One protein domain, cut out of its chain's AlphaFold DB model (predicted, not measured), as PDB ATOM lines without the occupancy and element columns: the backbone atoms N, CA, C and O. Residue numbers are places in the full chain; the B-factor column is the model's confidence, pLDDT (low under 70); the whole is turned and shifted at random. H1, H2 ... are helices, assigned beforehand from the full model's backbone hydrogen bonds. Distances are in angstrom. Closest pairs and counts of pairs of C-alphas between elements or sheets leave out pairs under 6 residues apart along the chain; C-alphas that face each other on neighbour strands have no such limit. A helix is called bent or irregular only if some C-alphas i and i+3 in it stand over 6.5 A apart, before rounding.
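What this domain is: This is residues 307 to 401, 427 to 446 and 467 to 505 of the 507 residues of the protein "Coatomer subunit beta-1" of Zea mays (UniProt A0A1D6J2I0). Four helices, H2, H3, H4 and H8, form an up-and-down bundle, each running against the one before it, with H3 at the middle of the whole. H1 and H6 pack along one side, while H5 and H7 sit at one end, H5 reaching away from the bundle. The 154 printed residues, with eight named helices, H1 to H8 in order, and no named strand, are all helix in class. The whole is compact, with a radius of gyration of the C-alphas of 15.3 A, and spans 55 by 37 by 34 A.

Where its parts are: Find C-alpha 312 at (14.228, -17.591, -51.478); H1 runs from there to 328, 24.9 A. Next come H2, 332 to 348, H3, 352 to 365, H4, 369 to 382, and H5, 384 to 397. H1 and H2 are irregular: C-alphas 313 and 316 are 7.6 A apart, 344 and 347 7.3 A. After the cuts find H6, 427 to 439, H7, 475 to 482, and H8, 486 to 505, 29.1 A, ending at (30.437, -2.298, -24.976).

How they stand to each other: Start at the hub, H3, which touches five helices. H2 and H3 are a hairpin, closest at C-alphas 339 and 362, 5.8 A. H8 touches H3 at a shallow tilt of 6 degrees, the same way, closest at C-alphas 363 and 499, 6.2 A. H4 touches H8, closest at C-alphas 372 and 499, 6.2 A. H1 touches H3, closest at C-alphas 317 and 353, 4.8 A. H6 touches H2, closest at C-alphas 345 and 439, 6.1 A. H5 touches H8 with residues 386 to 390 alone, closest at C-alphas 387 and 489, 5.7 A. H7 only just touches H5, with 3 pairs of C-alphas within 8 A. Every O i to N i+4 pair is within hydrogen-bond range in H3 to H7; H1 has 11 of 13, H2 9 of 13, H8 15 of 16.

The domain as a whole: Residues 402 to 426 and 447 to 466 are not printed, gaps of 29.2 A and 35.5 A between C-alphas. The links printed whole are tight. Mean pLDDT of the printed part is 82.0; 25 residues are under 70, among them 467 to 477.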
ATOM      1  N   GLU A 307      23.028 -15.533 -44.431       69.94
ATOM      2  CA  GLU A 307      22.638 -16.880 -44.861       69.94
ATOM      3  C   GLU A 307      21.152 -16.966 -45.241       69.94
ATOM      4  O   GLU A 307      20.796 -17.632 -46.215       69.94
ATOM      5  N   PHE A 308      20.280 -16.236 -44.535       68.68
ATOM      6  CA  PHE A 308      18.852 -16.191 -44.851       68.68
ATOM      7  C   PHE A 308      18.533 -15.335 -46.081       68.68
ATOM      8  O   PHE A 308      17.534 -15.557 -46.754       68.68
ATOM      9  N   THR A 309      19.364 -14.350 -46.410       70.32
ATOM     10  CA  THR A 309      19.065 -13.420 -47.515       70.32
ATOM     11  C   THR A 309      19.287 -14.013 -48.900       70.32
ATOM     12  O   THR A 309      18.716 -13.528 -49.874       70.32
ATOM     13  N   LEU A 310      20.109 -15.060 -48.988       67.53
ATOM     14  CA  LEU A 310      20.505 -15.683 -50.249       67.53
ATOM     15  C   LEU A 310      19.514 -16.734 -50.750       67.53
ATOM     16  O   LEU A 310      19.485 -17.022 -51.946       67.53
ATOM     17  N   ASP A 311      18.707 -17.307 -49.858       69.26
ATOM     18  CA  ASP A 311      17.798 -18.393 -50.206       69.26
ATOM     19  C   ASP A 311      16.335 -17.905 -50.212       69.26
ATOM     20  O   ASP A 311      15.819 -17.482 -49.169       69.26
ATOM     21  N   PRO A 312      15.629 -17.990 -51.359       68.50
ATOM     22  CA  PRO A 312      14.228 -17.591 -51.478       68.50
ATOM     23  C   PRO A 312      13.305 -18.228 -50.436       68.50
ATOM     24  O   PRO A 312      12.274 -17.641 -50.108       68.50
ATOM     25  N   LYS A 313      13.662 -19.398 -49.883       71.47
ATOM     26  CA  LYS A 313      12.868 -20.076 -48.846       71.47
ATOM     27  C   LYS A 313      12.710 -19.261 -47.560       71.47
ATOM     28  O   LYS A 313      11.808 -19.540 -46.774       71.47
ATOM     29  N   TYR A 314      13.557 -18.254 -47.346       77.55
ATOM     30  CA  TYR A 314      13.506 -17.379 -46.178       77.55
ATOM     31  C   TYR A 314      12.952 -15.986 -46.481       77.55
ATOM     32  O   TYR A 314      13.098 -15.077 -45.662       77.55
ATOM     33  N   SER A 315      12.271 -15.799 -47.617       79.60
ATOM     34  CA  SER A 315      11.611 -14.527 -47.937       79.60
ATOM     35  C   SER A 315      10.699 -14.049 -46.802       79.60
ATOM     36  O   SER A 315      10.699 -12.867 -46.483       79.60
ATOM     37  N   VAL A 316      10.013 -14.970 -46.115       83.26
ATOM     38  CA  VAL A 316       9.170 -14.681 -44.944       83.26
ATOM     39  C   VAL A 316       9.954 -14.042 -43.796       83.26
ATOM     40  O   VAL A 316       9.463 -13.095 -43.184       83.26
ATOM     41  N   PHE A 317      11.161 -14.529 -43.492       86.22
ATOM     42  CA  PHE A 317      12.015 -13.947 -42.452       86.22
ATOM     43  C   PHE A 317      12.426 -12.519 -42.828       86.22
ATOM     44  O   PHE A 317      12.297 -11.600 -42.019       86.22
ATOM     45  N   ILE A 318      12.841 -12.321 -44.083       83.28
ATOM     46  CA  ILE A 318      13.235 -11.011 -44.613       83.28
ATOM     47  C   ILE A 318      12.065 -10.023 -44.608       83.28
ATOM     48  O   ILE A 318      12.221  -8.894 -44.142       83.28
ATOM     49  N   ASP A 319      10.891 -10.443 -45.070       85.88
ATOM     50  CA  ASP A 319       9.689  -9.609 -45.109       85.88
ATOM     51  C   ASP A 319       9.197  -9.261 -43.700       85.88
ATOM     52  O   ASP A 319       8.841  -8.113 -43.434       85.88
ATOM     53  N   SER A 320       9.276 -10.214 -42.768       89.67
ATOM     54  CA  SER A 320       8.958 -10.000 -41.353       89.67
ATOM     55  C   SER A 320       9.881  -8.970 -40.702       89.67
ATOM     56  O   SER A 320       9.410  -8.088 -39.981       89.67
ATOM     57  N   ILE A 321      11.190  -9.043 -40.971       88.27
ATOM     58  CA  ILE A 321      12.149  -8.046 -40.487       88.27
ATOM     59  C   ILE A 321      11.800  -6.660 -41.034       88.27
ATOM     60  O   ILE A 321      11.704  -5.706 -40.261       88.27
ATOM     61  N   LEU A 322      11.600  -6.543 -42.350       84.97
ATOM     62  CA  LEU A 322      11.268  -5.265 -42.986       84.97
ATOM     63  C   LEU A 322       9.980  -4.669 -42.408       84.97
ATOM     64  O   LEU A 322       9.948  -3.480 -42.102       84.97
ATOM     65  N   TYR A 323       8.967  -5.502 -42.164       89.22
ATOM     66  CA  TYR A 323       7.709  -5.077 -41.557       89.22
ATOM     67  C   TYR A 323       7.897  -4.502 -40.144       89.22
ATOM     68  O   TYR A 323       7.346  -3.451 -39.818       89.22
ATOM     69  N   ILE A 324       8.718  -5.147 -39.307       89.56
ATOM     70  CA  ILE A 324       9.028  -4.633 -37.964       89.56
ATOM     71  C   ILE A 324       9.811  -3.314 -38.053       89.56
ATOM     72  O   ILE A 324       9.500  -2.364 -37.331       89.56
ATOM     73  N   ILE A 325      10.800  -3.226 -38.949       84.08
ATOM     74  CA  ILE A 325      11.586  -2.003 -39.170       84.08
ATOM     75  C   ILE A 325      10.677  -0.836 -39.579       84.08
ATOM     76  O   ILE A 325      10.815   0.262 -39.033       84.08
ATOM     77  N   ASP A 326       9.730  -1.073 -40.490       85.06
ATOM     78  CA  ASP A 326       8.775  -0.065 -40.963       85.06
ATOM     79  C   ASP A 326       7.899   0.493 -39.829       85.06
ATOM     80  O   ASP A 326       7.500   1.658 -39.864       85.06
ATOM     81  N   ILE A 327       7.637  -0.306 -38.792       87.68
ATOM     82  CA  ILE A 327       6.904   0.120 -37.593       87.68
ATOM     83  C   ILE A 327       7.823   0.853 -36.601       87.68
ATOM     84  O   ILE A 327       7.413   1.851 -36.009       87.68
ATOM     85  N   MET A 328       9.059   0.381 -36.406       84.83
ATOM     86  CA  MET A 328       9.967   0.848 -35.341       84.83
ATOM     87  C   MET A 328      10.810   2.078 -35.685       84.83
ATOM     88  O   MET A 328      11.282   2.780 -34.783       84.83
ATOM     89  N   ASN A 329      11.075   2.326 -36.965       80.37
ATOM     90  CA  ASN A 329      11.920   3.443 -37.385       80.37
ATOM     91  C   ASN A 329      11.254   4.823 -37.293       80.37
ATOM     92  O   ASN A 329      11.948   5.751 -36.869       80.37
ATOM     93  N   PRO A 330       9.966   4.996 -37.652       79.70
ATOM     94  CA  PRO A 330       9.329   6.311 -37.621       79.70
ATOM     95  C   PRO A 330       9.205   6.911 -36.215       79.70
ATOM     96  O   PRO A 330       9.270   8.130 -36.074       79.70
ATOM     97  N   ASP A 331       9.040   6.077 -35.184       80.50
ATOM     98  CA  ASP A 331       8.804   6.524 -33.811       80.50
ATOM     99  C   ASP A 331       9.742   5.825 -32.816       80.50
ATOM    100  O   ASP A 331       9.550   4.669 -32.437       80.50
ATOM    101  N   GLN A 332      10.766   6.549 -32.354       82.69
ATOM    102  CA  GLN A 332      11.710   6.020 -31.367       82.69
ATOM    103  C   GLN A 332      11.057   5.747 -30.006       82.69
ATOM    104  O   GLN A 332      11.518   4.859 -29.290       82.69
ATOM    105  N   SER A 333       9.988   6.471 -29.652       85.15
ATOM    106  CA  SER A 333       9.308   6.307 -28.363       85.15
ATOM    107  C   SER A 333       8.550   4.979 -28.267       85.15
ATOM    108  O   SER A 333       8.366   4.442 -27.174       85.15
ATOM    109  N   LEU A 334       8.189   4.397 -29.415       88.43
ATOM    110  CA  LEU A 334       7.528   3.101 -29.513       88.43
ATOM    111  C   LEU A 334       8.471   1.920 -29.245       88.43
ATOM    112  O   LEU A 334       8.003   0.849 -28.854       88.43
ATOM    113  N   ARG A 335       9.786   2.091 -29.444       87.44
ATOM    114  CA  ARG A 335      10.755   0.982 -29.448       87.44
ATOM    115  C   ARG A 335      10.748   0.193 -28.146       87.44
ATOM    116  O   ARG A 335      10.492  -1.003 -28.185       87.44
ATOM    117  N   GLY A 336      10.949   0.853 -27.006       88.69
ATOM    118  CA  GLY A 336      10.974   0.192 -25.695       88.69
ATOM    119  C   GLY A 336       9.687  -0.595 -25.389       88.69
ATOM    120  O   GLY A 336       9.759  -1.798 -25.123       88.69
ATOM    121  N   PRO A 337       8.493   0.028 -25.472       90.09
ATOM    122  CA  PRO A 337       7.218  -0.670 -25.299       90.09
ATOM    123  C   PRO A 337       7.027  -1.856 -26.251       90.09
ATOM    124  O   PRO A 337       6.557  -2.912 -25.824       90.09
ATOM    125  N   LEU A 338       7.408  -1.710 -27.523       91.63
ATOM    126  CA  LEU A 338       7.267  -2.773 -28.513       91.63
ATOM    127  C   LEU A 338       8.236  -3.931 -28.256       91.63
ATOM    128  O   LEU A 338       7.821  -5.079 -28.349       91.63
ATOM    129  N   LEU A 339       9.482  -3.650 -27.867       92.03
ATOM    130  CA  LEU A 339      10.468  -4.662 -27.475       92.03
ATOM    131  C   LEU A 339       9.980  -5.502 -26.292       92.03
ATOM    132  O   LEU A 339       9.988  -6.733 -26.356       92.03
ATOM    133  N   LYS A 340       9.469  -4.844 -25.244       89.75
ATOM    134  CA  LYS A 340       8.843  -5.526 -24.097       89.75
ATOM    135  C   LYS A 340       7.625  -6.348 -24.531       89.75
ATOM    136  O   LYS A 340       7.427  -7.469 -24.063       89.75
ATOM    137  N   GLY A 341       6.831  -5.814 -25.460       90.88
ATOM    138  CA  GLY A 341       5.718  -6.521 -26.086       90.88
ATOM    139  C   GLY A 341       6.154  -7.794 -26.812       90.88
ATOM    140  O   GLY A 341       5.590  -8.857 -26.553       90.88
ATOM    141  N   LEU A 342       7.169  -7.699 -27.677       92.11
ATOM    142  CA  LEU A 342       7.724  -8.822 -28.433       92.11
ATOM    143  C   LEU A 342       8.206  -9.914 -27.482       92.11
ATOM    144  O   LEU A 342       7.751 -11.049 -27.601       92.11
ATOM    145  N   LEU A 343       9.011  -9.566 -26.472       90.72
ATOM    146  CA  LEU A 343       9.478 -10.513 -25.453       90.72
ATOM    147  C   LEU A 343       8.325 -11.265 -24.769       90.72
ATOM    148  O   LEU A 343       8.379 -12.486 -24.624       90.72
ATOM    149  N   ARG A 344       7.240 -10.567 -24.402       87.24
ATOM    150  CA  ARG A 344       6.056 -11.176 -23.767       87.24
ATOM    151  C   ARG A 344       5.256 -12.075 -24.717       87.24
ATOM    152  O   ARG A 344       4.585 -13.010 -24.267       87.24
ATOM    153  N   ALA A 345       5.261 -11.749 -26.007       88.87
ATOM    154  CA  ALA A 345       4.379 -12.347 -26.999       88.87
ATOM    155  C   ALA A 345       5.046 -13.422 -27.876       88.87
ATOM    156  O   ALA A 345       4.321 -14.148 -28.552       88.87
ATOM    157  N   LEU A 346       6.376 -13.600 -27.808       87.22
ATOM    158  CA  LEU A 346       7.130 -14.629 -28.550       87.22
ATOM    159  C   LEU A 346       6.513 -16.034 -28.445       87.22
ATOM    160  O   LEU A 346       6.453 -16.754 -29.435       87.22
ATOM    161  N   ARG A 347       5.961 -16.397 -27.279       83.68
ATOM    162  CA  ARG A 347       5.269 -17.683 -27.040       83.68
ATOM    163  C   ARG A 347       4.047 -17.947 -27.922       83.68
ATOM    164  O   ARG A 347       3.551 -19.073 -27.958       83.68
ATOM    165  N   HIS A 348       3.514 -16.918 -28.572       84.49
ATOM    166  CA  HIS A 348       2.359 -17.026 -29.459       84.49
ATOM    167  C   HIS A 348       2.754 -17.209 -30.926       84.49
ATOM    168  O   HIS A 348       1.889 -17.562 -31.724       84.49
ATOM    169  N   VAL A 349       4.032 -17.022 -31.262       86.29
ATOM    170  CA  VAL A 349       4.548 -17.220 -32.616       86.29
ATOM    171  C   VAL A 349       4.716 -18.714 -32.881       86.29
ATOM    172  O   VAL A 349       5.249 -19.449 -32.051       86.29
ATOM    173  N   LYS A 350       4.231 -19.160 -34.033       83.77
ATOM    174  CA  LYS A 350       4.229 -20.548 -34.494       83.77
ATOM    175  C   LYS A 350       5.279 -20.771 -35.576       83.77
ATOM    176  O   LYS A 350       5.946 -21.800 -35.575       83.77
ATOM    177  N   SER A 351       5.452 -19.808 -36.478       83.72
ATOM    178  CA  SER A 351       6.456 -19.874 -37.535       83.72
ATOM    179  C   SER A 351       7.869 -19.626 -36.996       83.72
ATOM    180  O   SER A 351       8.125 -18.561 -36.422       83.72
ATOM    181  N   PRO A 352       8.828 -20.542 -37.237       83.51
ATOM    182  CA  PRO A 352      10.230 -20.327 -36.885       83.51
ATOM    183  C   PRO A 352      10.823 -19.064 -37.521       83.51
ATOM    184  O   PRO A 352      11.602 -18.368 -36.879       83.51
ATOM    185  N   LEU A 353      10.413 -18.719 -38.748       85.44
ATOM    186  CA  LEU A 353      10.923 -17.553 -39.480       85.44
ATOM    187  C   LEU A 353      10.393 -16.230 -38.911       85.44
ATOM    188  O   LEU A 353      11.150 -15.273 -38.760       85.44
ATOM    189  N   VAL A 354       9.111 -16.182 -38.539       88.44
ATOM    190  CA  VAL A 354       8.511 -15.032 -37.836       88.44
ATOM    191  C   VAL A 354       9.148 -14.887 -36.451       88.44
ATOM    192  O   VAL A 354       9.469 -13.779 -36.020       88.44
ATOM    193  N   CYS A 355       9.398 -16.011 -35.771       89.47
ATOM    194  CA  CYS A 355      10.045 -16.038 -34.464       89.47
ATOM    195  C   CYS A 355      11.487 -15.515 -34.549       89.47
ATOM    196  O   CYS A 355      11.855 -14.611 -33.801       89.47
ATOM    197  N   ALA A 356      12.273 -15.995 -35.518       87.97
ATOM    198  CA  ALA A 356      13.618 -15.501 -35.796       87.97
ATOM    199  C   ALA A 356      13.615 -13.993 -36.088       87.97
ATOM    200  O   ALA A 356      14.438 -13.265 -35.541       87.97
ATOM    201  N   ALA A 357      12.663 -13.492 -36.881       89.92
ATOM    202  CA  ALA A 357      12.545 -12.061 -37.163       89.92
ATOM    203  C   ALA A 357      12.235 -11.229 -35.902       89.92
ATOM    204  O   ALA A 357      12.788 -10.144 -35.719       89.92
ATOM    205  N   ALA A 358      11.402 -11.740 -34.993       92.13
ATOM    206  CA  ALA A 358      11.135 -11.089 -33.712       92.13
ATOM    207  C   ALA A 358      12.376 -11.086 -32.797       92.13
ATOM    208  O   ALA A 358      12.714 -10.049 -32.226       92.13
ATOM    209  N   VAL A 359      13.093 -12.212 -32.697       91.98
ATOM    210  CA  VAL A 359      14.365 -12.312 -31.951       91.98
ATOM    211  C   VAL A 359      15.416 -11.366 -32.524       91.98
ATOM    212  O   VAL A 359      16.140 -10.705 -31.772       91.98
ATOM    213  N   TRP A 360      15.478 -11.269 -33.852       90.71
ATOM    214  CA  TRP A 360      16.332 -10.322 -34.550       90.71
ATOM    215  C   TRP A 360      16.028  -8.889 -34.123       90.71
ATOM    216  O   TRP A 360      16.927  -8.177 -33.678       90.71
ATOM    217  N   ALA A 361      14.756  -8.490 -34.202       90.03
ATOM    218  CA  ALA A 361      14.327  -7.144 -33.853       90.03
ATOM    219  C   ALA A 361      14.643  -6.818 -32.390       90.03
ATOM    220  O   ALA A 361      15.190  -5.753 -32.109       90.03
ATOM    221  N   ILE A 362      14.385  -7.755 -31.472       92.40
ATOM    222  CA  ILE A 362      14.749  -7.603 -30.061       92.40
ATOM    223  C   ILE A 362      16.236  -7.309 -29.920       92.40
ATOM    224  O   ILE A 362      16.635  -6.324 -29.309       92.40
ATOM    225  N   SER A 363      17.064  -8.129 -30.553       90.06
ATOM    226  CA  SER A 363      18.508  -8.022 -30.403       90.06
ATOM    227  C   SER A 363      19.083  -6.745 -31.024       90.06
ATOM    228  O   SER A 363      20.031  -6.161 -30.495       90.06
ATOM    229  N   MET A 364      18.506  -6.299 -32.141       85.13
ATOM    230  CA  MET A 364      18.965  -5.119 -32.869       85.13
ATOM    231  C   MET A 364      18.527  -3.810 -32.227       85.13
ATOM    232  O   MET A 364      19.337  -2.889 -32.101       85.13
ATOM    233  N   PHE A 365      17.260  -3.719 -31.825       88.10
ATOM    234  CA  PHE A 365      16.694  -2.474 -31.320       88.10
ATOM    235  C   PHE A 365      16.914  -2.265 -29.818       88.10
ATOM    236  O   PHE A 365      16.779  -1.124 -29.382       88.10
ATOM    237  N   SER A 366      17.296  -3.294 -29.046       89.36
ATOM    238  CA  SER A 366      17.747  -3.109 -27.659       89.36
ATOM    239  C   SER A 366      18.994  -2.228 -27.628       89.36
ATOM    240  O   SER A 366      20.048  -2.611 -28.145       89.36
ATOM    241  N   GLY A 367      18.871  -1.033 -27.055       85.65
ATOM    242  CA  GLY A 367      19.929  -0.022 -27.040       85.65
ATOM    243  C   GLY A 367      20.461   0.291 -25.647       85.65
ATOM    244  O   GLY A 367      21.637   0.621 -25.518       85.65
ATOM    245  N   SER A 368      19.624   0.186 -24.610       89.61
ATOM    246  CA  SER A 368      20.042   0.432 -23.226       89.61
ATOM    247  C   SER A 368      20.563  -0.836 -22.545       89.61
ATOM    248  O   SER A 368      20.189  -1.951 -22.909       89.61
ATOM    249  N   LEU A 369      21.401  -0.675 -21.516       90.80
ATOM    250  CA  LEU A 369      21.915  -1.804 -20.732       90.80
ATOM    251  C   LEU A 369      20.781  -2.636 -20.102       90.80
ATOM    252  O   LEU A 369      20.871  -3.863 -20.060       90.80
ATOM    253  N   GLU A 370      19.698  -1.977 -19.670       89.40
ATOM    254  CA  GLU A 370      18.493  -2.628 -19.135       89.40
ATOM    255  C   GLU A 370      17.805  -3.474 -20.219       89.40
ATOM    256  O   GLU A 370      17.603  -4.670 -20.028       89.40
ATOM    257  N   GLU A 371      17.548  -2.903 -21.401       91.05
ATOM    258  CA  GLU A 371      16.905  -3.613 -22.519       91.05
ATOM    259  C   GLU A 371      17.726  -4.808 -23.021       91.05
ATOM    260  O   GLU A 371      17.165  -5.840 -23.392       91.05
ATOM    261  N   VAL A 372      19.054  -4.670 -23.068       92.39
ATOM    262  CA  VAL A 372      19.957  -5.747 -23.492       92.39
ATOM    263  C   VAL A 372      19.970  -6.869 -22.451       92.39
ATOM    264  O   VAL A 372      19.889  -8.042 -22.820       92.39
ATOM    265  N   SER A 373      20.026  -6.531 -21.161       92.78
ATOM    266  CA  SER A 373      20.026  -7.517 -20.072       92.78
ATOM    267  C   SER A 373      18.704  -8.282 -20.002       92.78
ATOM    268  O   SER A 373      18.710  -9.516 -19.965       92.78
ATOM    269  N   ASP A 374      17.579  -7.569 -20.080       90.31
ATOM    270  CA  ASP A 374      16.239  -8.160 -20.112       90.31
ATOM    271  C   ASP A 374      16.074  -9.095 -21.316       90.31
ATOM    272  O   ASP A 374      15.571 -10.214 -21.178       90.31
ATOM    273  N   ALA A 375      16.550  -8.674 -22.495       93.04
ATOM    274  CA  ALA A 375      16.519  -9.499 -23.697       93.04
ATOM    275  C   ALA A 375      17.323 -10.794 -23.526       93.04
ATOM    276  O   ALA A 375      16.826 -11.865 -23.873       93.04
ATOM    277  N   ILE A 376      18.535 -10.733 -22.959       93.74
ATOM    278  CA  ILE A 376      19.362 -11.928 -22.722       93.74
ATOM    279  C   ILE A 376      18.642 -12.910 -21.800       93.74
ATOM    280  O   ILE A 376      18.592 -14.101 -22.116       93.74
ATOM    281  N   VAL A 377      18.087 -12.434 -20.682       92.51
ATOM    282  CA  VAL A 377      17.386 -13.286 -19.710       92.51
ATOM    283  C   VAL A 377      16.168 -13.931 -20.360       92.51
ATOM    284  O   VAL A 377      16.046 -15.155 -20.369       92.51
ATOM    285  N   ALA A 378      15.296 -13.124 -20.964       90.50
ATOM    286  CA  ALA A 378      14.051 -13.607 -21.535       90.50
ATOM    287  C   ALA A 378      14.278 -14.580 -22.704       90.50
ATOM    288  O   ALA A 378      13.660 -15.644 -22.732       90.50
ATOM    289  N   LEU A 379      15.197 -14.273 -23.629       92.44
ATOM    290  CA  LEU A 379      15.508 -15.150 -24.762       92.44
ATOM    291  C   LEU A 379      16.192 -16.448 -24.314       92.44
ATOM    292  O   LEU A 379      15.844 -17.518 -24.811       92.44
ATOM    293  N   SER A 380      17.117 -16.381 -23.349       91.55
ATOM    294  CA  SER A 380      17.780 -17.583 -22.820       91.55
ATOM    295  C   SER A 380      16.792 -18.502 -22.108       91.55
ATOM    296  O   SER A 380      16.879 -19.718 -22.251       91.55
ATOM    297  N   CYS A 381      15.842 -17.937 -21.357       87.99
ATOM    298  CA  CYS A 381      14.782 -18.708 -20.715       87.99
ATOM    299  C   CYS A 381      13.814 -19.306 -21.739       87.99
ATOM    300  O   CYS A 381      13.485 -20.484 -21.638       87.99
ATOM    301  N   PHE A 382      13.379 -18.518 -22.725       85.75
ATOM    302  CA  PHE A 382      12.399 -18.951 -23.718       85.75
ATOM    303  C   PHE A 382      12.931 -20.058 -24.636       85.75
ATOM    304  O   PHE A 382      12.217 -21.014 -24.911       85.75
ATOM    305  N   PHE A 383      14.189 -19.968 -25.075       88.79
ATOM    306  CA  PHE A 383      14.788 -20.938 -25.999       88.79
ATOM    307  C   PHE A 383      15.636 -22.018 -25.321       88.79
ATOM    308  O   PHE A 383      16.323 -22.761 -26.020       88.79
ATOM    309  N   LYS A 384      15.609 -22.129 -23.986       87.96
ATOM    310  CA  LYS A 384      16.489 -23.038 -23.233       87.96
ATOM    311  C   LYS A 384      16.481 -24.465 -23.790       87.96
ATOM    312  O   LYS A 384      17.534 -24.974 -24.163       87.96
ATOM    313  N   ASP A 385      15.300 -25.064 -23.911       84.76
ATOM    314  CA  ASP A 385      15.159 -26.458 -24.350       84.76
ATOM    315  C   ASP A 385      15.605 -26.657 -25.807       84.76
ATOM    316  O   ASP A 385      16.237 -27.662 -26.138       84.76
ATOM    317  N   LEU A 386      15.333 -25.675 -26.679       86.27
ATOM    318  CA  LEU A 386      15.779 -25.686 -28.076       86.27
ATOM    319  C   LEU A 386      17.313 -25.639 -28.166       86.27
ATOM    320  O   LEU A 386      17.919 -26.410 -28.911       86.27
ATOM    321  N   LEU A 387      17.947 -24.754 -27.392       88.78
ATOM    322  CA  LEU A 387      19.401 -24.581 -27.369       88.78
ATOM    323  C   LEU A 387      20.114 -25.793 -26.751       88.78
ATOM    324  O   LEU A 387      21.142 -26.232 -27.272       88.78
ATOM    325  N   ASP A 388      19.566 -26.363 -25.675       86.76
ATOM    326  CA  ASP A 388      20.110 -27.565 -25.035       86.76
ATOM    327  C   ASP A 388      20.022 -28.772 -25.981       86.76
ATOM    328  O   ASP A 388      21.007 -29.496 -26.159       86.76
ATOM    329  N   ARG A 389      18.892 -28.940 -26.683       84.44
ATOM    330  CA  ARG A 389      18.749 -29.957 -27.733       84.44
ATOM    331  C   ARG A 389      19.764 -29.757 -28.858       84.44
ATOM    332  O   ARG A 389      20.441 -30.713 -29.233       84.44
ATOM    333  N   ARG A 390      19.924 -28.526 -29.356       85.48
ATOM    334  CA  ARG A 390      20.884 -28.209 -30.427       85.48
ATOM    335  C   ARG A 390      22.326 -28.507 -30.017       85.48
ATOM    336  O   ARG A 390      23.094 -29.022 -30.827       85.48
ATOM    337  N   LYS A 391      22.702 -28.240 -28.762       87.30
ATOM    338  CA  LYS A 391      24.017 -28.626 -28.221       87.30
ATOM    339  C   LYS A 391      24.231 -30.135 -28.242       87.30
ATOM    340  O   LYS A 391      25.300 -30.578 -28.654       87.30
ATOM    341  N   ILE A 392      23.233 -30.915 -27.826       85.66
ATOM    342  CA  ILE A 392      23.306 -32.384 -27.861       85.66
ATOM    343  C   ILE A 392      23.423 -32.875 -29.311       85.66
ATOM    344  O   ILE A 392      24.272 -33.712 -29.603       85.66
ATOM    345  N   GLU A 393      22.642 -32.315 -30.239       84.04
ATOM    346  CA  GLU A 393      22.729 -32.648 -31.667       84.04
ATOM    347  C   GLU A 393      24.117 -32.347 -32.254       84.04
ATOM    348  O   GLU A 393      24.692 -33.210 -32.918       84.04
ATOM    349  N   LYS A 394      24.703 -31.174 -31.962       83.76
ATOM    350  CA  LYS A 394      26.068 -30.811 -32.395       83.76
ATOM    351  C   LYS A 394      27.127 -31.781 -31.852       83.76
ATOM    352  O   LYS A 394      28.069 -32.105 -32.574       83.76
ATOM    353  N   LEU A 395      26.963 -32.263 -30.614       86.11
ATOM    354  CA  LEU A 395      27.854 -33.261 -30.005       86.11
ATOM    355  C   LEU A 395      27.756 -34.634 -30.682       86.11
ATOM    356  O   LEU A 395      28.763 -35.328 -30.782       86.11
ATOM    357  N   ILE A 396      26.566 -35.022 -31.147       84.33
ATOM    358  CA  ILE A 396      26.350 -36.306 -31.829       84.33
ATOM    359  C   ILE A 396      26.855 -36.255 -33.278       84.33
ATOM    360  O   ILE A 396      27.482 -37.205 -33.738       84.33
ATOM    361  N   LEU A 397      26.572 -35.165 -33.997       71.87
ATOM    362  CA  LEU A 397      26.790 -35.058 -35.446       71.87
ATOM    363  C   LEU A 397      28.169 -34.509 -35.846       71.87
ATOM    364  O   LEU A 397      28.483 -34.490 -37.029       71.87
ATOM    365  N   GLY A 398      29.010 -34.085 -34.897       55.87
ATOM    366  CA  GLY A 398      30.387 -33.677 -35.201       55.87
ATOM    367  C   GLY A 398      30.518 -32.321 -35.908       55.87
ATOM    368  O   GLY A 398      31.416 -32.141 -36.719       55.87
ATOM    369  N   GLY A 399      29.655 -31.354 -35.585       51.67
ATOM    370  CA  GLY A 399      29.822 -29.942 -35.971       51.67
ATOM    371  C   GLY A 399      29.369 -29.542 -37.382       51.67
ATOM    372  O   GLY A 399      29.036 -28.377 -37.574       51.67
ATOM    373  N   GLU A 400      29.256 -30.471 -38.331       43.70
ATOM    374  CA  GLU A 400      28.867 -30.167 -39.717       43.70
ATOM    375  C   GLU A 400      27.587 -30.911 -40.102       43.70
ATOM    376  O   GLU A 400      27.602 -31.972 -40.716       43.70
ATOM    377  N   ALA A 401      26.442 -30.342 -39.736       44.25
ATOM    378  CA  ALA A 401      25.196 -30.682 -40.404       44.25
ATOM    379  C   ALA A 401      24.881 -29.557 -41.394       44.25
ATOM    380  O   ALA A 401      24.266 -28.557 -41.016       44.25
ATOM    381  N   PRO A 427       0.380 -15.667 -45.039       81.62
ATOM    382  CA  PRO A 427       0.058 -16.227 -43.723       81.62
ATOM    383  C   PRO A 427       1.008 -15.698 -42.642       81.62
ATOM    384  O   PRO A 427       0.624 -15.545 -41.488       81.62
ATOM    385  N   TRP A 428       2.230 -15.333 -43.041       87.00
ATOM    386  CA  TRP A 428       3.218 -14.722 -42.159       87.00
ATOM    387  C   TRP A 428       2.798 -13.318 -41.731       87.00
ATOM    388  O   TRP A 428       3.053 -12.933 -40.597       87.00
ATOM    389  N   LEU A 429       2.137 -12.569 -42.622       88.53
ATOM    390  CA  LEU A 429       1.655 -11.228 -42.328       88.53
ATOM    391  C   LEU A 429       0.501 -11.311 -41.336       88.53
ATOM    392  O   LEU A 429       0.495 -10.563 -40.373       88.53
ATOM    393  N   MET A 430      -0.416 -12.268 -41.515       88.60
ATOM    394  CA  MET A 430      -1.485 -12.530 -40.545       88.60
ATOM    395  C   MET A 430      -0.920 -12.865 -39.160       88.60
ATOM    396  O   MET A 430      -1.399 -12.351 -38.156       88.60
ATOM    397  N   GLU A 431       0.109 -13.707 -39.105       89.54
ATOM    398  CA  GLU A 431       0.768 -14.082 -37.854       89.54
ATOM    399  C   GLU A 431       1.524 -12.904 -37.217       89.54
ATOM    400  O   GLU A 431       1.418 -12.686 -36.008       89.54
ATOM    401  N   MET A 432       2.231 -12.097 -38.018       90.59
ATOM    402  CA  MET A 432       2.868 -10.860 -37.554       90.59
ATOM    403  C   MET A 432       1.842  -9.831 -37.078       90.59
ATOM    404  O   MET A 432       2.055  -9.177 -36.059       90.59
ATOM    405  N   GLU A 433       0.714  -9.690 -37.769       91.02
ATOM    406  CA  GLU A 433      -0.354  -8.781 -37.370       91.02
ATOM    407  C   GLU A 433      -1.059  -9.267 -36.097       91.02
ATOM    408  O   GLU A 433      -1.336  -8.460 -35.210       91.02
ATOM    409  N   GLU A 434      -1.279 -10.578 -35.937       89.79
ATOM    410  CA  GLU A 434      -1.759 -11.145 -34.674       89.79
ATOM    411  C   GLU A 434      -0.767 -10.840 -33.544       89.79
ATOM    412  O   GLU A 434      -1.157 -10.347 -32.482       89.79
ATOM    413  N   LEU A 435       0.528 -11.071 -33.769       90.80
ATOM    414  CA  LEU A 435       1.570 -10.784 -32.789       90.80
ATOM    415  C   LEU A 435       1.560  -9.302 -32.378       90.80
ATOM    416  O   LEU A 435       1.485  -8.983 -31.189       90.80
ATOM    417  N   LEU A 436       1.605  -8.392 -33.350       91.79
ATOM    418  CA  LEU A 436       1.785  -6.962 -33.117       91.79
ATOM    419  C   LEU A 436       0.492  -6.281 -32.652       91.79
ATOM    420  O   LEU A 436       0.483  -5.604 -31.624       91.79
ATOM    421  N   PHE A 437      -0.622  -6.466 -33.355       92.25
ATOM    422  CA  PHE A 437      -1.860  -5.738 -33.064       92.25
ATOM    423  C   PHE A 437      -2.719  -6.434 -32.008       92.25
ATOM    424  O   PHE A 437      -3.336  -5.753 -31.191       92.25
ATOM    425  N   VAL A 438      -2.731  -7.771 -31.958       90.34
ATOM    426  CA  VAL A 438      -3.589  -8.514 -31.015       90.34
ATOM    427  C   VAL A 438      -2.852  -8.845 -29.717       90.34
ATOM    428  O   VAL A 438      -3.347  -8.532 -28.637       90.34
ATOM    429  N   ARG A 439      -1.666  -9.467 -29.783       88.82
ATOM    430  CA  ARG A 439      -0.949  -9.939 -28.578       88.82
ATOM    431  C   ARG A 439      -0.204  -8.820 -27.851       88.82
ATOM    432  O   ARG A 439      -0.153  -8.803 -26.615       88.82
ATOM    433  N   ILE A 440       0.382  -7.891 -28.600       90.86
ATOM    434  CA  ILE A 440       1.082  -6.730 -28.032       90.86
ATOM    435  C   ILE A 440       0.118  -5.561 -27.803       90.86
ATOM    436  O   ILE A 440       0.289  -4.818 -26.836       90.86
ATOM    437  N   GLY A 441      -0.927  -5.441 -28.624       89.44
ATOM    438  CA  GLY A 441      -1.887  -4.340 -28.545       89.44
ATOM    439  C   GLY A 441      -1.408  -3.082 -29.267       89.44
ATOM    440  O   GLY A 441      -1.755  -1.975 -28.862       89.44
ATOM    441  N   LEU A 442      -0.581  -3.225 -30.306       91.35
ATOM    442  CA  LEU A 442      -0.217  -2.114 -31.179       91.35
ATOM    443  C   LEU A 442      -1.479  -1.551 -31.843       91.35
ATOM    444  O   LEU A 442      -2.338  -2.295 -32.302       91.35
ATOM    445  N   THR A 443      -1.596  -0.230 -31.912       89.74
ATOM    446  CA  THR A 443      -2.725   0.457 -32.551       89.74
ATOM    447  C   THR A 443      -2.213   1.477 -33.555       89.74
ATOM    448  O   THR A 443      -1.306   2.252 -33.246       89.74
ATOM    449  N   ARG A 444      -2.786   1.486 -34.763       87.58
ATOM    450  CA  ARG A 444      -2.479   2.494 -35.785       87.58
ATOM    451  C   ARG A 444      -3.324   3.744 -35.532       87.58
ATOM    452  O   ARG A 444      -4.548   3.675 -35.482       87.58
ATOM    453  N   GLN A 445      -2.658   4.878 -35.367       85.30
ATOM    454  CA  GLN A 445      -3.262   6.186 -35.141       85.30
ATOM    455  C   GLN A 445      -3.747   6.802 -36.460       85.30
ATOM    456  O   GLN A 445      -3.286   6.436 -37.542       85.30
ATOM    457  N   ALA A 446      -4.633   7.799 -36.378       77.44
ATOM    458  CA  ALA A 446      -5.179   8.491 -37.552       77.44
ATOM    459  C   ALA A 446      -4.100   9.148 -38.443       77.44
ATOM    460  O   ALA A 446      -4.296   9.282 -39.645       77.44
ATOM    461  N   LEU A 467      11.492 -11.458 -14.257       39.93
ATOM    462  CA  LEU A 467      11.604 -12.862 -14.633       39.93
ATOM    463  C   LEU A 467      10.290 -13.250 -15.318       39.93
ATOM    464  O   LEU A 467       9.246 -13.159 -14.665       39.93
ATOM    465  N   PRO A 468      10.294 -13.668 -16.600       43.55
ATOM    466  CA  PRO A 468       9.107 -14.300 -17.146       43.55
ATOM    467  C   PRO A 468       8.794 -15.470 -16.213       43.55
ATOM    468  O   PRO A 468       9.689 -16.270 -15.922       43.55
ATOM    469  N   GLU A 469       7.562 -15.537 -15.686       45.34
ATOM    470  CA  GLU A 469       7.068 -16.748 -15.016       45.34
ATOM    471  C   GLU A 469       7.551 -17.956 -15.820       45.34
ATOM    472  O   GLU A 469       7.508 -17.858 -17.054       45.34
ATOM    473  N   PRO A 470       8.041 -19.039 -15.175       46.53
ATOM    474  CA  PRO A 470       8.571 -20.200 -15.879       46.53
ATOM    475  C   PRO A 470       7.582 -20.549 -16.979       46.53
ATOM    476  O   PRO A 470       6.435 -20.884 -16.681       46.53
ATOM    477  N   LEU A 471       7.998 -20.285 -18.223       49.32
ATOM    478  CA  LEU A 471       7.112 -20.156 -19.373       49.32
ATOM    479  C   LEU A 471       6.411 -21.497 -19.545       49.32
ATOM    480  O   LEU A 471       6.989 -22.435 -20.084       49.32
ATOM    481  N   GLY A 472       5.203 -21.604 -18.986       48.50
ATOM    482  CA  GLY A 472       4.470 -22.859 -18.930       48.50
ATOM    483  C   GLY A 472       4.301 -23.425 -20.333       48.50
ATOM    484  O   GLY A 472       4.099 -22.650 -21.267       48.50
ATOM    485  N   ASN A 473       4.402 -24.752 -20.458       50.82
ATOM    486  CA  ASN A 473       4.244 -25.518 -21.697       50.82
ATOM    487  C   ASN A 473       3.153 -24.919 -22.599       50.82
ATOM    488  O   ASN A 473       1.966 -25.161 -22.385       50.82
ATOM    489  N   THR A 474       3.550 -24.139 -23.606       59.31
ATOM    490  CA  THR A 474       2.660 -23.772 -24.705       59.31
ATOM    491  C   THR A 474       2.921 -24.726 -25.863       59.31
ATOM    492  O   THR A 474       4.072 -25.034 -26.174       59.31
ATOM    493  N   ASP A 475       1.862 -25.183 -26.531       62.21
ATOM    494  CA  ASP A 475       1.969 -26.123 -27.660       62.21
ATOM    495  C   ASP A 475       2.896 -25.604 -28.768       62.21
ATOM    496  O   ASP A 475       3.571 -26.377 -29.440       62.21
ATOM    497  N   ASN A 476       2.989 -24.281 -28.924       67.94
ATOM    498  CA  ASN A 476       3.881 -23.647 -29.893       67.94
ATOM    499  C   ASN A 476       5.363 -23.737 -29.493       67.94
ATOM    500  O   ASN A 476       6.207 -23.899 -30.364       67.94
ATOM    501  N   LEU A 477       5.695 -23.647 -28.198       66.87
ATOM    502  CA  LEU A 477       7.062 -23.872 -27.704       66.87
ATOM    503  C   LEU A 477       7.463 -25.323 -27.940       66.87
ATOM    504  O   LEU A 477       8.536 -25.589 -28.471       66.87
ATOM    505  N   ILE A 478       6.555 -26.252 -27.630       70.92
ATOM    506  CA  ILE A 478       6.723 -27.669 -27.950       70.92
ATOM    507  C   ILE A 478       6.939 -27.820 -29.457       70.92
ATOM    508  O   ILE A 478       7.899 -28.470 -29.846       70.92
ATOM    509  N   PHE A 479       6.136 -27.174 -30.302       74.05
ATOM    510  CA  PHE A 479       6.308 -27.206 -31.753       74.05
ATOM    511  C   PHE A 479       7.665 -26.650 -32.204       74.05
ATOM    512  O   PHE A 479       8.346 -27.323 -32.965       74.05
ATOM    513  N   LEU A 480       8.102 -25.484 -31.720       72.95
ATOM    514  CA  LEU A 480       9.402 -24.898 -32.076       72.95
ATOM    515  C   LEU A 480      10.584 -25.750 -31.590       72.95
ATOM    516  O   LEU A 480      11.599 -25.829 -32.269       72.95
ATOM    517  N   VAL A 481      10.456 -26.411 -30.436       68.30
ATOM    518  CA  VAL A 481      11.478 -27.321 -29.887       68.30
ATOM    519  C   VAL A 481      11.477 -28.677 -30.607       68.30
ATOM    520  O   VAL A 481      12.532 -29.285 -30.803       68.30
ATOM    521  N   HIS A 482      10.305 -29.177 -31.007       66.05
ATOM    522  CA  HIS A 482      10.151 -30.466 -31.691       66.05
ATOM    523  C   HIS A 482      10.302 -30.369 -33.205       66.05
ATOM    524  O   HIS A 482      10.583 -31.391 -33.827       66.05
ATOM    525  N   SER A 483      10.172 -29.175 -33.789       64.69
ATOM    526  CA  SER A 483      10.428 -28.941 -35.212       64.69
ATOM    527  C   SER A 483      11.860 -29.315 -35.588       64.69
ATOM    528  O   SER A 483      12.118 -29.610 -36.750       64.69
ATOM    529  N   GLY A 484      12.781 -29.329 -34.612       53.90
ATOM    530  CA  GLY A 484      14.191 -29.607 -34.856       53.90
ATOM    531  C   GLY A 484      14.821 -28.535 -35.738       53.90
ATOM    532  O   GLY A 484      15.716 -28.842 -36.524       53.90
ATOM    533  N   ASP A 485      14.325 -27.294 -35.651       68.04
ATOM    534  CA  ASP A 485      14.828 -26.185 -36.452       68.04
ATOM    535  C   ASP A 485      16.229 -25.773 -35.975       68.04
ATOM    536  O   ASP A 485      16.432 -24.864 -35.164       68.04
ATOM    537  N   ALA A 486      17.206 -26.501 -36.511       71.52
ATOM    538  CA  ALA A 486      18.633 -26.277 -36.389       71.52
ATOM    539  C   ALA A 486      19.021 -24.812 -36.627       71.52
ATOM    540  O   ALA A 486      19.879 -24.279 -35.924       71.52
ATOM    541  N   LEU A 487      18.372 -24.169 -37.598       75.29
ATOM    542  CA  LEU A 487      18.696 -22.811 -38.002       75.29
ATOM    543  C   LEU A 487      18.153 -21.789 -37.022       75.29
ATOM    544  O   LEU A 487      18.871 -20.853 -36.693       75.29
ATOM    545  N   LEU A 488      16.931 -21.966 -36.514       83.70
ATOM    546  CA  LEU A 488      16.407 -21.095 -35.463       83.70
ATOM    547  C   LEU A 488      17.283 -21.177 -34.209       83.70
ATOM    548  O   LEU A 488      17.606 -20.147 -33.621       83.70
ATOM    549  N   ALA A 489      17.697 -22.384 -33.816       85.43
ATOM    550  CA  ALA A 489      18.554 -22.577 -32.650       85.43
ATOM    551  C   ALA A 489      19.916 -21.880 -32.817       85.43
ATOM    552  O   ALA A 489      20.322 -21.107 -31.947       85.43
ATOM    553  N   ASP A 490      20.588 -22.101 -33.950       83.63
ATOM    554  CA  ASP A 490      21.878 -21.468 -34.251       83.63
ATOM    555  C   ASP A 490      21.738 -19.944 -34.383       83.63
ATOM    556  O   ASP A 490      22.565 -19.188 -33.871       83.63
ATOM    557  N   PHE A 491      20.648 -19.476 -34.995       85.19
ATOM    558  CA  PHE A 491      20.335 -18.058 -35.103       85.19
ATOM    559  C   PHE A 491      20.181 -17.406 -33.726       85.19
ATOM    560  O   PHE A 491      20.826 -16.395 -33.446       85.19
ATOM    561  N   VAL A 492      19.370 -17.994 -32.841       88.79
ATOM    562  CA  VAL A 492      19.174 -17.501 -31.469       88.79
ATOM    563  C   VAL A 492      20.496 -17.503 -30.698       88.79
ATOM    564  O   VAL A 492      20.792 -16.531 -30.002       88.79
ATOM    565  N   GLU A 493      21.317 -18.547 -30.840       88.82
ATOM    566  CA  GLU A 493      22.636 -18.637 -30.203       88.82
ATOM    567  C   GLU A 493      23.564 -17.487 -30.642       88.82
ATOM    568  O   GLU A 493      24.234 -16.858 -29.808       88.82
ATOM    569  N   ILE A 494      23.553 -17.146 -31.933       86.17
ATOM    570  CA  ILE A 494      24.316 -16.020 -32.486       86.17
ATOM    571  C   ILE A 494      23.777 -14.685 -31.967       86.17
ATOM    572  O   ILE A 494      24.557 -13.848 -31.504       86.17
ATOM    573  N   MET A 495      22.459 -14.484 -31.974       88.73
ATOM    574  CA  MET A 495      21.854 -13.241 -31.489       88.73
ATOM    575  C   MET A 495      22.106 -13.019 -29.991       88.73
ATOM    576  O   MET A 495      22.484 -11.918 -29.586       88.73
ATOM    577  N   LEU A 496      22.017 -14.073 -29.172       91.56
ATOM    578  CA  LEU A 496      22.397 -14.035 -27.756       91.56
ATOM    579  C   LEU A 496      23.880 -13.700 -27.570       91.56
ATOM    580  O   LEU A 496      24.236 -12.948 -26.663       91.56
ATOM    581  N   SER A 497      24.756 -14.243 -28.415       89.84
ATOM    582  CA  SER A 497      26.189 -13.937 -28.371       89.84
ATOM    583  C   SER A 497      26.471 -12.471 -28.704       89.84
ATOM    584  O   SER A 497      27.307 -11.846 -28.052       89.84
ATOM    585  N   ASN A 498      25.742 -11.899 -29.663       85.55
ATOM    586  CA  ASN A 498      25.849 -10.484 -30.014       85.55
ATOM    587  C   ASN A 498      25.329  -9.575 -28.901       85.55
ATOM    588  O   ASN A 498      26.009  -8.618 -28.541       85.55
ATOM    589  N   LEU A 499      24.188  -9.907 -28.291       89.68
ATOM    590  CA  LEU A 499      23.684  -9.186 -27.121       89.68
ATOM    591  C   LEU A 499      24.708  -9.186 -25.977       89.68
ATOM    592  O   LEU A 499      24.985  -8.139 -25.402       89.68
ATOM    593  N   LYS A 500      25.348 -10.329 -25.697       91.38
ATOM    594  CA  LYS A 500      26.412 -10.424 -24.681       91.38
ATOM    595  C   LYS A 500      27.639  -9.573 -25.012       91.38
ATOM    596  O   LYS A 500      28.269  -9.057 -24.095       91.38
ATOM    597  N   LYS A 501      28.009  -9.438 -26.292       87.31
ATOM    598  CA  LYS A 501      29.071  -8.505 -26.710       87.31
ATOM    599  C   LYS A 501      28.642  -7.058 -26.474       87.31
ATOM    600  O   LYS A 501      29.407  -6.306 -25.891       87.31
ATOM    601  N   LYS A 502      27.396  -6.721 -26.817       86.79
ATOM    602  CA  LYS A 502      26.816  -5.386 -26.634       86.79
ATOM    603  C   LYS A 502      26.776  -4.950 -25.165       86.79
ATOM    604  O   LYS A 502      27.038  -3.791 -24.885       86.79
ATOM    605  N   VAL A 503      26.527  -5.871 -24.221       89.58
ATOM    606  CA  VAL A 503      26.658  -5.588 -22.773       89.58
ATOM    607  C   VAL A 503      28.059  -5.073 -22.446       89.58
ATOM    608  O   VAL A 503      28.185  -4.026 -21.830       89.58
ATOM    609  N   LYS A 504      29.104  -5.756 -22.927       87.26
ATOM    610  CA  LYS A 504      30.503  -5.377 -22.667       87.26
ATOM    611  C   LYS A 504      30.919  -4.052 -23.307       87.26
ATOM    612  O   LYS A 504      31.949  -3.515 -22.933       87.26
ATOM    613  N   GLU A 505      30.195  -3.593 -24.324       84.41
ATOM    614  CA  GLU A 505      30.437  -2.298 -24.976       84.41
ATOM    615  C   GLU A 505      29.705  -1.147 -24.267       84.41
ATOM    616  O   GLU A 505      30.074   0.012 -24.450       84.41
TER     617      GLU A 505